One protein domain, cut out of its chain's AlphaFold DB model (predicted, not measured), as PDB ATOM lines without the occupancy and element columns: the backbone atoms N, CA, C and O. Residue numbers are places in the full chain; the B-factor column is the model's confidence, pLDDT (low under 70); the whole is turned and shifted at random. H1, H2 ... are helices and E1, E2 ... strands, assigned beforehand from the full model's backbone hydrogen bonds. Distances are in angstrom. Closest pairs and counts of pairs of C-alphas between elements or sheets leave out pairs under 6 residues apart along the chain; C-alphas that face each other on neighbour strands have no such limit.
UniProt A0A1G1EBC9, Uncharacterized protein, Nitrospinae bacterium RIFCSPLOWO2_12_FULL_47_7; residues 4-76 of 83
ATOM      1  N   ASN A   4     141.728 181.228 161.069       75.75
ATOM      2  CA  ASN A   4     140.621 180.766 160.225       75.75
ATOM      3  C   ASN A   4     139.348 181.618 160.368       75.75
ATOM      4  O   ASN A   4     138.625 181.821 159.398       75.75
ATOM      5  N   ILE A   5     139.072 182.148 161.565       80.31
ATOM      6  CA  ILE A   5     137.821 182.877 161.818       80.31
ATOM      7  C   ILE A   5     137.832 184.232 161.113       80.31
ATOM      8  O   ILE A   5     136.870 184.562 160.430       80.31
ATOM      9  N   GLU A   6     138.927 184.988 161.218       82.25
ATOM     10  CA  GLU A   6     139.029 186.313 160.599       82.25
ATOM     11  C   GLU A   6     138.914 186.237 159.070       82.25
ATOM     12  O   GLU A   6     138.150 186.988 158.460       82.25
ATOM     13  N   THR A   7     139.604 185.269 158.460       85.38
ATOM     14  CA  THR A   7     139.534 185.002 157.018       85.38
ATOM     15  C   THR A   7     138.107 184.662 156.601       85.38
ATOM     16  O   THR A   7     137.546 185.321 155.731       85.38
ATOM     17  N   ARG A   8     137.466 183.720 157.300       86.25
ATOM     18  CA  ARG A   8     136.093 183.297 157.012       86.25
ATOM     19  C   ARG A   8     135.082 184.434 157.171       86.25
ATOM     20  O   ARG A   8     134.185 184.576 156.349       86.25
ATOM     21  N   VAL A   9     135.234 185.267 158.201       86.19
ATOM     22  CA  VAL A   9     134.407 186.464 158.425       86.19
ATOM     23  C   VAL A   9     134.545 187.447 157.265       86.19
ATOM     24  O   VAL A   9     133.537 187.940 156.762       86.19
ATOM     25  N   ARG A  10     135.773 187.703 156.805       86.31
ATOM     26  CA  ARG A  10     136.035 188.583 155.660       86.31
ATOM     27  C   ARG A  10     135.466 188.026 154.359       86.31
ATOM     28  O   ARG A  10     134.891 188.791 153.592       86.31
ATOM     29  N   GLU A  11     135.576 186.720 154.130       89.44
ATOM     30  CA  GLU A  11     134.987 186.060 152.960       89.44
ATOM     31  C   GLU A  11     133.459 186.170 152.953       89.44
ATOM     32  O   GLU A  11     132.871 186.577 151.952       89.44
ATOM     33  N   ILE A  12     132.816 185.892 154.091       89.56
ATOM     34  CA  ILE A  12     131.365 186.045 154.258       89.56
ATOM     35  C   ILE A  12     130.954 187.498 154.002       89.56
ATOM     36  O   ILE A  12     130.031 187.758 153.230       89.56
ATOM     37  N   PHE A  13     131.662 188.452 154.611       88.00
ATOM     38  CA  PHE A  13     131.362 189.875 154.478       88.00
ATOM     39  C   PHE A  13     131.572 190.393 153.051       88.00
ATOM     40  O   PHE A  13     130.804 191.227 152.581       88.00
ATOM     41  N   SER A  14     132.550 189.857 152.316       88.06
ATOM     42  CA  SER A  14     132.755 190.170 150.897       88.06
ATOM     43  C   SER A  14     131.581 189.735 150.010       88.06
ATOM     44  O   SER A  14     131.441 190.237 148.895       88.06
ATOM     45  N   GLY A  15     130.744 188.803 150.474       87.00
ATOM     46  CA  GLY A  15     129.525 188.375 149.789       87.00
ATOM     47  C   GLY A  15     128.329 189.316 149.974       87.00
ATOM     48  O   GLY A  15     127.276 189.074 149.377       87.00
ATOM     49  N   LEU A  16     128.462 190.368 150.787       87.12
ATOM     50  CA  LEU A  16     127.406 191.337 151.052       87.12
ATOM     51  C   LEU A  16     127.195 192.258 149.842       87.12
ATOM     52  O   LEU A  16     128.067 193.028 149.449       87.12
ATOM     53  N   LYS A  17     126.005 192.171 149.251       84.38
ATOM     54  CA  LYS A  17     125.563 192.902 148.063       84.38
ATOM     55  C   LYS A  17     124.369 193.763 148.440       84.38
ATOM     56  O   LYS A  17     123.219 193.375 148.257       84.38
ATOM     57  N   THR A  18     124.670 194.929 148.986       82.00
ATOM     58  CA  THR A  18     123.676 195.892 149.455       82.00
ATOM     59  C   THR A  18     124.101 197.308 149.121       82.00
ATOM     60  O   THR A  18     125.289 197.622 149.078       82.00
ATOM     61  N   ARG A  19     123.120 198.169 148.854       77.19
ATOM     62  CA  ARG A  19     123.303 199.610 148.664       77.19
ATOM     63  C   ARG A  19     123.638 200.333 149.962       77.19
ATOM     64  O   ARG A  19     124.155 201.447 149.914       77.19
ATOM     65  N   LYS A  20     123.358 199.721 151.114       82.38
ATOM     66  CA  LYS A  20     123.773 200.259 152.408       82.38
ATOM     67  C   LYS A  20     125.273 200.062 152.609       82.38
ATOM     68  O   LYS A  20     125.867 199.094 152.139       82.38
ATOM     69  N   LYS A  21     125.902 200.975 153.343       82.31
ATOM     70  CA  LYS A  21     127.338 200.905 153.603       82.31
ATOM     71  C   LYS A  21     127.585 200.206 154.932       82.31
ATOM     72  O   LYS A  21     127.246 200.744 155.977       82.31
ATOM     73  N   PHE A  22     128.212 199.038 154.887       86.50
ATOM     74  CA  PHE A  22     128.637 198.308 156.079       86.50
ATOM     75  C   PHE A  22     130.160 198.329 156.206       86.50
ATOM     76  O   PHE A  22     130.880 198.360 155.206       86.50
ATOM     77  N   SER A  23     130.685 198.305 157.427       85.56
ATOM     78  CA  SER A  23     132.123 198.170 157.677       85.56
ATOM     79  C   SER A  23     132.389 197.341 158.920       85.56
ATOM     80  O   SER A  23     131.739 197.518 159.944       85.56
ATOM     81  N   ILE A  24     133.356 196.430 158.836       87.25
ATOM     82  CA  ILE A  24     133.795 195.645 159.991       87.25
ATOM     83  C   ILE A  24     134.599 196.572 160.905       87.25
ATOM     84  O   ILE A  24     135.631 197.099 160.493       87.25
ATOM     85  N   LEU A  25     134.130 196.759 162.135       88.19
ATOM     86  CA  LEU A  25     134.794 197.587 163.138       88.19
ATOM     87  C   LEU A  25     135.831 196.782 163.923       88.19
ATOM     88  O   LEU A  25     136.949 197.247 164.138       88.19
ATOM     89  N   LYS A  26     135.471 195.567 164.353       86.31
ATOM     90  CA  LYS A  26     136.364 194.699 165.128       86.31
ATOM     91  C   LYS A  26     135.990 193.229 164.977       86.31
ATOM     92  O   LYS A  26     134.814 192.893 164.888       86.31
ATOM     93  N   ILE A  27     136.994 192.360 164.995       86.00
ATOM     94  CA  ILE A  27     136.833 190.908 165.094       86.00
ATOM     95  C   ILE A  27     137.564 190.491 166.368       86.00
ATOM     96  O   ILE A  27     138.757 190.751 166.508       86.00
ATOM     97  N   GLU A  28     136.846 189.926 167.334       83.25
ATOM     98  CA  GLU A  28     137.395 189.562 168.641       83.25
ATOM     99  C   GLU A  28     137.046 188.104 168.962       83.25
ATOM    100  O   GLU A  28     135.938 187.772 169.395       83.25
ATOM    101  N   GLY A  29     137.991 187.203 168.682       82.19
ATOM    102  CA  GLY A  29     137.768 185.761 168.773       82.19
ATOM    103  C   GLY A  29     136.665 185.312 167.811       82.19
ATOM    104  O   GLY A  29     136.842 185.357 166.598       82.19
ATOM    105  N   ASN A  30     135.522 184.888 168.355       82.25
ATOM    106  CA  ASN A  30     134.353 184.490 167.565       82.25
ATOM    107  C   ASN A  30     133.367 185.645 167.314       82.25
ATOM    108  O   ASN A  30     132.422 185.479 166.551       82.25
ATOM    109  N   LYS A  31     133.558 186.803 167.959       84.75
ATOM    110  CA  LYS A  31     132.641 187.941 167.850       84.75
ATOM    111  C   LYS A  31     133.047 188.868 166.712       84.75
ATOM    112  O   LYS A  31     134.231 189.141 166.525       84.75
ATOM    113  N   VAL A  32     132.064 189.392 165.989       87.50
ATOM    114  CA  VAL A  32     132.276 190.353 164.902       87.50
ATOM    115  C   VAL A  32     131.413 191.578 165.153       87.50
ATOM    116  O   VAL A  32     130.198 191.465 165.243       87.50
ATOM    117  N   ALA A  33     132.037 192.747 165.244       88.69
ATOM    118  CA  ALA A  33     131.355 194.029 165.298       88.69
ATOM    119  C   ALA A  33     131.371 194.664 163.903       88.69
ATOM    120  O   ALA A  33     132.439 194.869 163.319       88.69
ATOM    121  N   VAL A  34     130.195 194.988 163.377       88.31
ATOM    122  CA  VAL A  34     129.989 195.666 162.095       88.31
ATOM    123  C   VAL A  34     129.226 196.961 162.345       88.31
ATOM    124  O   VAL A  34     128.280 196.990 163.123       88.31
ATOM    125  N   GLU A  35     129.612 198.031 161.666       87.81
ATOM    126  CA  GLU A  35     128.859 199.279 161.614       87.81
ATOM    127  C   GLU A  35     128.115 199.396 160.287       87.81
ATOM    128  O   GLU A  35     128.701 199.260 159.211       87.81
ATOM    129  N   GLU A  36     126.815 199.657 160.370       84.31
ATOM    130  CA  GLU A  36     125.975 200.083 159.258       84.31
ATOM    131  C   GLU A  36     125.915 201.612 159.253       84.31
ATOM    132  O   GLU A  36     125.469 202.247 160.209       84.31
ATOM    133  N   PHE A  37     126.354 202.211 158.154       75.81
ATOM    134  CA  PHE A  37     126.230 203.634 157.889       75.81
ATOM    135  C   PHE A  37     125.007 203.842 157.000       75.81
ATOM    136  O   PHE A  37     125.102 203.783 155.770       75.81
ATOM    137  N   GLN A  38     123.848 204.072 157.618       65.88
ATOM    138  CA  GLN A  38     122.685 204.587 156.903       65.88
ATOM    139  C   GLN A  38     122.722 206.116 156.936       65.88
ATOM    140  O   GLN A  38     122.801 206.726 157.997       65.88
ATOM    141  N   GLU A  39     122.672 206.745 155.765       58.34
ATOM    142  CA  GLU A  39     122.409 208.177 155.666       58.34
ATOM    143  C   GLU A  39     120.896 208.353 155.525       58.34
ATOM    144  O   GLU A  39     120.328 208.081 154.468       58.34
ATOM    145  N   ILE A  40     120.228 208.738 156.613       56.38
ATOM    146  CA  ILE A  40     118.784 208.990 156.628       56.38
ATOM    147  C   ILE A  40     118.593 210.473 156.953       56.38
ATOM    148  O   ILE A  40     118.938 210.919 158.044       56.38
ATOM    149  N   CYS A  41     118.101 211.250 155.981       54.81
ATOM    150  CA  CYS A  41     117.710 212.665 156.119       54.81
ATOM    151  C   CYS A  41     118.622 213.530 157.022       54.81
ATOM    152  O   CYS A  41     118.152 214.220 157.925       54.81
ATOM    153  N   GLY A  42     119.937 213.511 156.780       58.97
ATOM    154  CA  GLY A  42     120.890 214.414 157.440       58.97
ATOM    155  C   GLY A  42     121.391 213.982 158.825       58.97
ATOM    156  O   GLY A  42     122.253 214.666 159.372       58.97
ATOM    157  N   GLN A  43     120.939 212.845 159.370       52.72
ATOM    158  CA  GLN A  43     121.528 212.224 160.561       52.72
ATOM    159  C   GLN A  43     122.321 210.973 160.169       52.72
ATOM    160  O   GLN A  43     121.801 210.039 159.558       52.72
ATOM    161  N   LYS A  44     123.615 210.979 160.505       55.75
ATOM    162  CA  LYS A  44     124.503 209.816 160.403       55.75
ATOM    163  C   LYS A  44     124.550 209.137 161.761       55.75
ATOM    164  O   LYS A  44     125.442 209.426 162.554       55.75
ATOM    165  N   GLU A  45     123.600 208.255 162.028       62.22
ATOM    166  CA  GLU A  45     123.706 207.353 163.171       62.22
ATOM    167  C   GLU A  45     124.314 206.030 162.696       62.22
ATOM    168  O   GLU A  45     123.669 205.291 161.948       62.22
ATOM    169  N   PRO A  46     125.575 205.729 163.063       71.00
ATOM    170  CA  PRO A  46     126.156 204.432 162.776       71.00
ATOM    171  C   PRO A  46     125.461 203.390 163.650       71.00
ATOM    172  O   PRO A  46     125.548 203.419 164.880       71.00
ATOM    173  N   LYS A  47     124.769 202.446 163.019       83.56
ATOM    174  CA  LYS A  47     124.148 201.338 163.734       83.56
ATOM    175  C   LYS A  47     125.184 200.242 163.928       83.56
ATOM    176  O   LYS A  47     125.653 199.632 162.968       83.56
ATOM    177  N   ARG A  48     125.547 199.992 165.185       85.56
ATOM    178  CA  ARG A  48     126.453 198.900 165.553       85.56
ATOM    179  C   ARG A  48     125.688 197.589 165.626       85.56
ATOM    180  O   ARG A  48     124.657 197.492 166.285       85.56
ATOM    181  N   LEU A  49     126.214 196.591 164.935       86.25
ATOM    182  CA  LEU A  49     125.727 195.224 164.896       86.25
ATOM    183  C   LEU A  49     126.833 194.333 165.452       86.25
ATOM    184  O   LEU A  49     127.949 194.318 164.933       86.25
ATOM    185  N   GLU A  50     126.529 193.604 166.517       88.31
ATOM    186  CA  GLU A  50     127.439 192.628 167.106       88.31
ATOM    187  C   GLU A  50     126.933 191.223 166.798       88.31
ATOM    188  O   GLU A  50     125.785 190.885 167.073       88.31
ATOM    189  N   PHE A  51     127.808 190.403 166.231       89.06
ATOM    190  CA  PHE A  51     127.542 189.016 165.887       89.06
ATOM    191  C   PHE A  51     128.357 188.116 166.804       89.06
ATOM    192  O   PHE A  51     129.558 188.328 166.980       89.06
ATOM    193  N   LEU A  52     127.728 187.082 167.367       85.44
ATOM    194  CA  LEU A  52     128.382 186.151 168.296       85.44
ATOM    195  C   LEU A  52     129.206 185.059 167.585       85.44
ATOM    196  O   LEU A  52     129.833 184.221 168.243       85.44
ATOM    197  N   GLY A  53     129.199 185.057 166.249       84.44
ATOM    198  CA  GLY A  53     129.864 184.056 165.424       84.44
ATOM    199  C   GLY A  53     129.848 184.378 163.926       84.44
ATOM    200  O   GLY A  53     129.007 185.153 163.464       84.44
ATOM    201  N   PRO A  54     130.702 183.704 163.131       84.69
ATOM    202  CA  PRO A  54     130.675 183.801 161.669       84.69
ATOM    203  C   PRO A  54     129.347 183.311 161.072       84.69
ATOM    204  O   PRO A  54     128.939 183.763 160.009       84.69
ATOM    205  N   GLN A  55     128.651 182.404 161.760       87.62
ATOM    206  CA  GLN A  55     127.375 181.849 161.310       87.62
ATOM    207  C   GLN A  55     126.240 182.883 161.369       87.62
ATOM    208  O   GLN A  55     125.417 182.955 160.460       87.62
ATOM    209  N   GLU A  56     126.232 183.726 162.404       88.81
ATOM    210  CA  GLU A  56     125.285 184.842 162.504       88.81
ATOM    211  C   GLU A  56     125.555 185.900 161.436       88.81
ATOM    212  O   GLU A  56     124.622 186.376 160.791       88.81
ATOM    213  N   LEU A  57     126.834 186.198 161.183       88.00
ATOM    214  CA  LEU A  57     127.229 187.092 160.099       88.00
ATOM    215  C   LEU A  57     126.790 186.550 158.730       88.00
ATOM    216  O   LEU A  57     126.298 187.305 157.897       88.00
ATOM    217  N   GLU A  58     126.922 185.244 158.492       89.69
ATOM    218  CA  GLU A  58     126.478 184.622 157.241       89.69
ATOM    219  C   GLU A  58     124.961 184.740 157.049       89.69
ATOM    220  O   GLU A  58     124.496 185.105 155.966       89.69
ATOM    221  N   ASN A  59     124.182 184.479 158.102       90.44
ATOM    222  CA  ASN A  59     122.730 184.648 158.075       90.44
ATOM    223  C   ASN A  59     122.330 186.107 157.838       90.44
ATOM    224  O   ASN A  59     121.386 186.370 157.086       90.44
ATOM    225  N   PHE A  60     123.063 187.048 158.432       90.00
ATOM    226  CA  PHE A  60     122.881 188.473 158.199       90.00
ATOM    227  C   PHE A  60     123.141 188.842 156.734       90.00
ATOM    228  O   PHE A  60     122.264 189.413 156.089       90.00
ATOM    229  N   VAL A  61     124.286 188.433 156.173       89.81
ATOM    230  CA  VAL A  61     124.641 188.688 154.766       89.81
ATOM    231  C   VAL A  61     123.598 188.101 153.814       89.81
ATOM    232  O   VAL A  61     123.149 188.775 152.887       89.81
ATOM    233  N   LYS A  62     123.156 186.861 154.054       91.44
ATOM    234  CA  LYS A  62     122.088 186.223 153.268       91.44
ATOM    235  C   LYS A  62     120.773 186.999 153.345       91.44
ATOM    236  O   LYS A  62     120.099 187.147 152.325       91.44
ATOM    237  N   SER A  63     120.412 187.484 154.531       89.69
ATOM    238  CA  SER A  63     119.168 188.228 154.747       89.69
ATOM    239  C   SER A  63     119.206 189.596 154.073       89.69
ATOM    240  O   SER A  63     118.292 189.902 153.316       89.69
ATOM    241  N   GLU A  64     120.277 190.376 154.254       89.19
ATOM    242  CA  GLU A  64     120.438 191.678 153.588       89.19
ATOM    243  C   GLU A  64     120.464 191.531 152.066       89.19
ATOM    244  O   GLU A  64     119.786 192.282 151.371       89.19
ATOM    245  N   ASN A  65     121.154 190.518 151.532       89.06
ATOM    246  CA  ASN A  65     121.144 190.248 150.092       89.06
ATOM    247  C   ASN A  65     119.737 189.924 149.579       89.06
ATOM    248  O   ASN A  65     119.366 190.345 148.485       89.06
ATOM    249  N   LYS A  66     118.942 189.168 150.348       88.00
ATOM    250  CA  LYS A  66     117.553 188.859 149.991       88.00
ATOM    251  C   LYS A  66     116.677 190.110 150.034       88.00
ATOM    252  O   LYS A  66     115.874 190.294 149.126       88.00
ATOM    253  N   ILE A  67     116.841 190.949 151.057       87.31
ATOM    254  CA  ILE A  67     116.134 192.227 151.184       87.31
ATOM    255  C   ILE A  67     116.476 193.119 149.994       87.31
ATOM    256  O   ILE A  67     115.577 193.614 149.333       87.31
ATOM    257  N   GLU A  68     117.753 193.271 149.653       85.56
ATOM    258  CA  GLU A  68     118.176 194.103 148.524       85.56
ATOM    259  C   GLU A  68     117.718 193.560 147.178       85.56
ATOM    260  O   GLU A  68     117.330 194.341 146.311       85.56
ATOM    261  N   LEU A  69     117.698 192.237 147.004       86.56
ATOM    262  CA  LEU A  69     117.109 191.609 145.826       86.56
ATOM    263  C   LEU A  69     115.611 191.923 145.726       86.56
ATOM    264  O   LEU A  69     115.115 192.214 144.641       86.56
ATOM    265  N   ASP A  70     114.889 191.862 146.842       85.31
ATOM    266  CA  ASP A  70     113.464 192.174 146.898       85.31
ATOM    267  C   ASP A  70     113.203 193.660 146.616       85.31
ATOM    268  O   ASP A  70     112.394 193.995 145.756       85.31
ATOM    269  N   VAL A  71     113.984 194.551 147.225       83.56
ATOM    270  CA  VAL A  71     113.958 195.994 146.959       83.56
ATOM    271  C   VAL A  71     114.293 196.279 145.494       83.56
ATOM    272  O   VAL A  71     113.639 197.112 144.875       83.56
ATOM    273  N   GLN A  72     115.274 195.594 144.897       82.81
ATOM    274  CA  GLN A  72     115.556 195.702 143.461       82.81
ATOM    275  C   GLN A  72     114.380 195.226 142.610       82.81
ATOM    276  O   GLN A  72     114.040 195.902 141.649       82.81
ATOM    277  N   ARG A  73     113.734 194.110 142.959       82.38
ATOM    278  CA  ARG A  73     112.534 193.625 142.256       82.38
ATOM    279  C   ARG A  73     111.382 194.623 142.344       82.38
ATOM    280  O   ARG A  73     110.715 194.853 141.345       82.38
ATOM    281  N   GLN A  74     111.181 195.240 143.507       77.88
ATOM    282  CA  GLN A  74     110.169 196.279 143.697       77.88
ATOM    283  C   GLN A  74     110.508 197.561 142.916       77.88
ATOM    284  O   GLN A  74     109.629 198.131 142.272       77.88
ATOM    285  N   LEU A  75     111.775 198.003 142.927       74.50
ATOM    286  CA  LEU A  75     112.219 199.194 142.189       74.50
ATOM    287  C   LEU A  75     112.209 199.002 140.671       74.50
ATOM    288  O   LEU A  75     111.915 199.955 139.955       74.50
ATOM    289  N   SER A  76     112.534 197.806 140.180       69.00
ATOM    290  CA  SER A  76     112.546 197.493 138.743       69.00
ATOM    291  C   SER A  76     111.147 197.427 138.126       69.00
ATOM    292  O   SER A  76     111.024 197.183 136.931       69.00
TER     293      SER A  76
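This is residues 4 to 76 of the 83 residues of an uncharacterized protein of Nitrospinae bacterium RIFCSPLOWO2_12_FULL_47_7 (UniProt A0A1G1EBC9). A strongly twisted sheet of three long strands is built as two hairpins in a row, with the short helix H1 over E1 and E2 and running along them. The long helix H2 begins beside H1, runs the same way, only grazes the sheet with its first turns, and sticks out at its far end with residues 70 to 75. The printed part has 73 residues, with two named helices and three named strands in the order H1 E1 E2 E3 H2; the sheet's order is E1 - E2 - E3, antiparallel, and the class is mixed, helices and strands. The whole is only just compact, close to loose, with a radius of gyration of the C-alphas of 13.0 A and spans of 39 by 27 by 15 A.

Begin with the sheet, where E1, residues 21 to 28, E2, residues 31 to 40, and E3, residues 43 to 51, form a meander, each strand the antiparallel neighbour of the one before. E2 is the inner strand; E1 and E3 are edge strands. In the hairpin E1 and E2, at 158 degrees, look for N 23 and O 35, 2.8 A apart and within hydrogen-bond range. In the hairpin E2 and E3, also at 158 degrees, N 34 and O 49 are within range at 2.8 A. H1, residues 4 to 14, is on the sheet at a height over the sheet of 10.1 A; it lies over E1 and E2 and runs along the strands, at 4 degrees to E1 on the local plane. Its closest C-alphas to E1 are those of Glu 6 and Ile 27, 6.8 A apart. H2, residues 54 to 75, only grazes the sheet with its residues 54 to 60; its closest C-alphas to E3 are those of Phe 51 and Leu 57, 6.1 A apart. H2 touches H1 with residues 54 to 61 alone, the closest C-alphas being those of Val 9 and Pro 54, 5.6 A apart. The two helices run the same way at a shallow tilt of 4 degrees. In H1 and H2 every O i to N i+4 pair is within hydrogen-bond range.

Find C-alpha 31 at (132.641, 187.941, 167.850); from there E2 runs 27.6 A to C-alpha 40 at (118.784, 208.990, 156.628). E1, from Lys 21 to Glu 28, measures 21.4 A, and E3, from Gln 43 to Phe 51, 24.6 A. H1 runs 15.4 A from Asn 4 to Ser 14. H2 runs 30.9 A from Pro 54 to Leu 75, where C-alpha 75 stands at (112.219, 199.194, 142.189).

Look for the two C-alphas farthest apart at Gly 29 and Ser 76, 40.9 A from each other. The printed part has no cut. The links E1 to E2, E2 to E3 and E3 to H2 are tight, the link H1 to E1 is short, and no link is long. In the B-factor column the mean pLDDT of the printed part is 82.1, and 9 residues are under 70 in this model: residues 38 to 45 and residue 76.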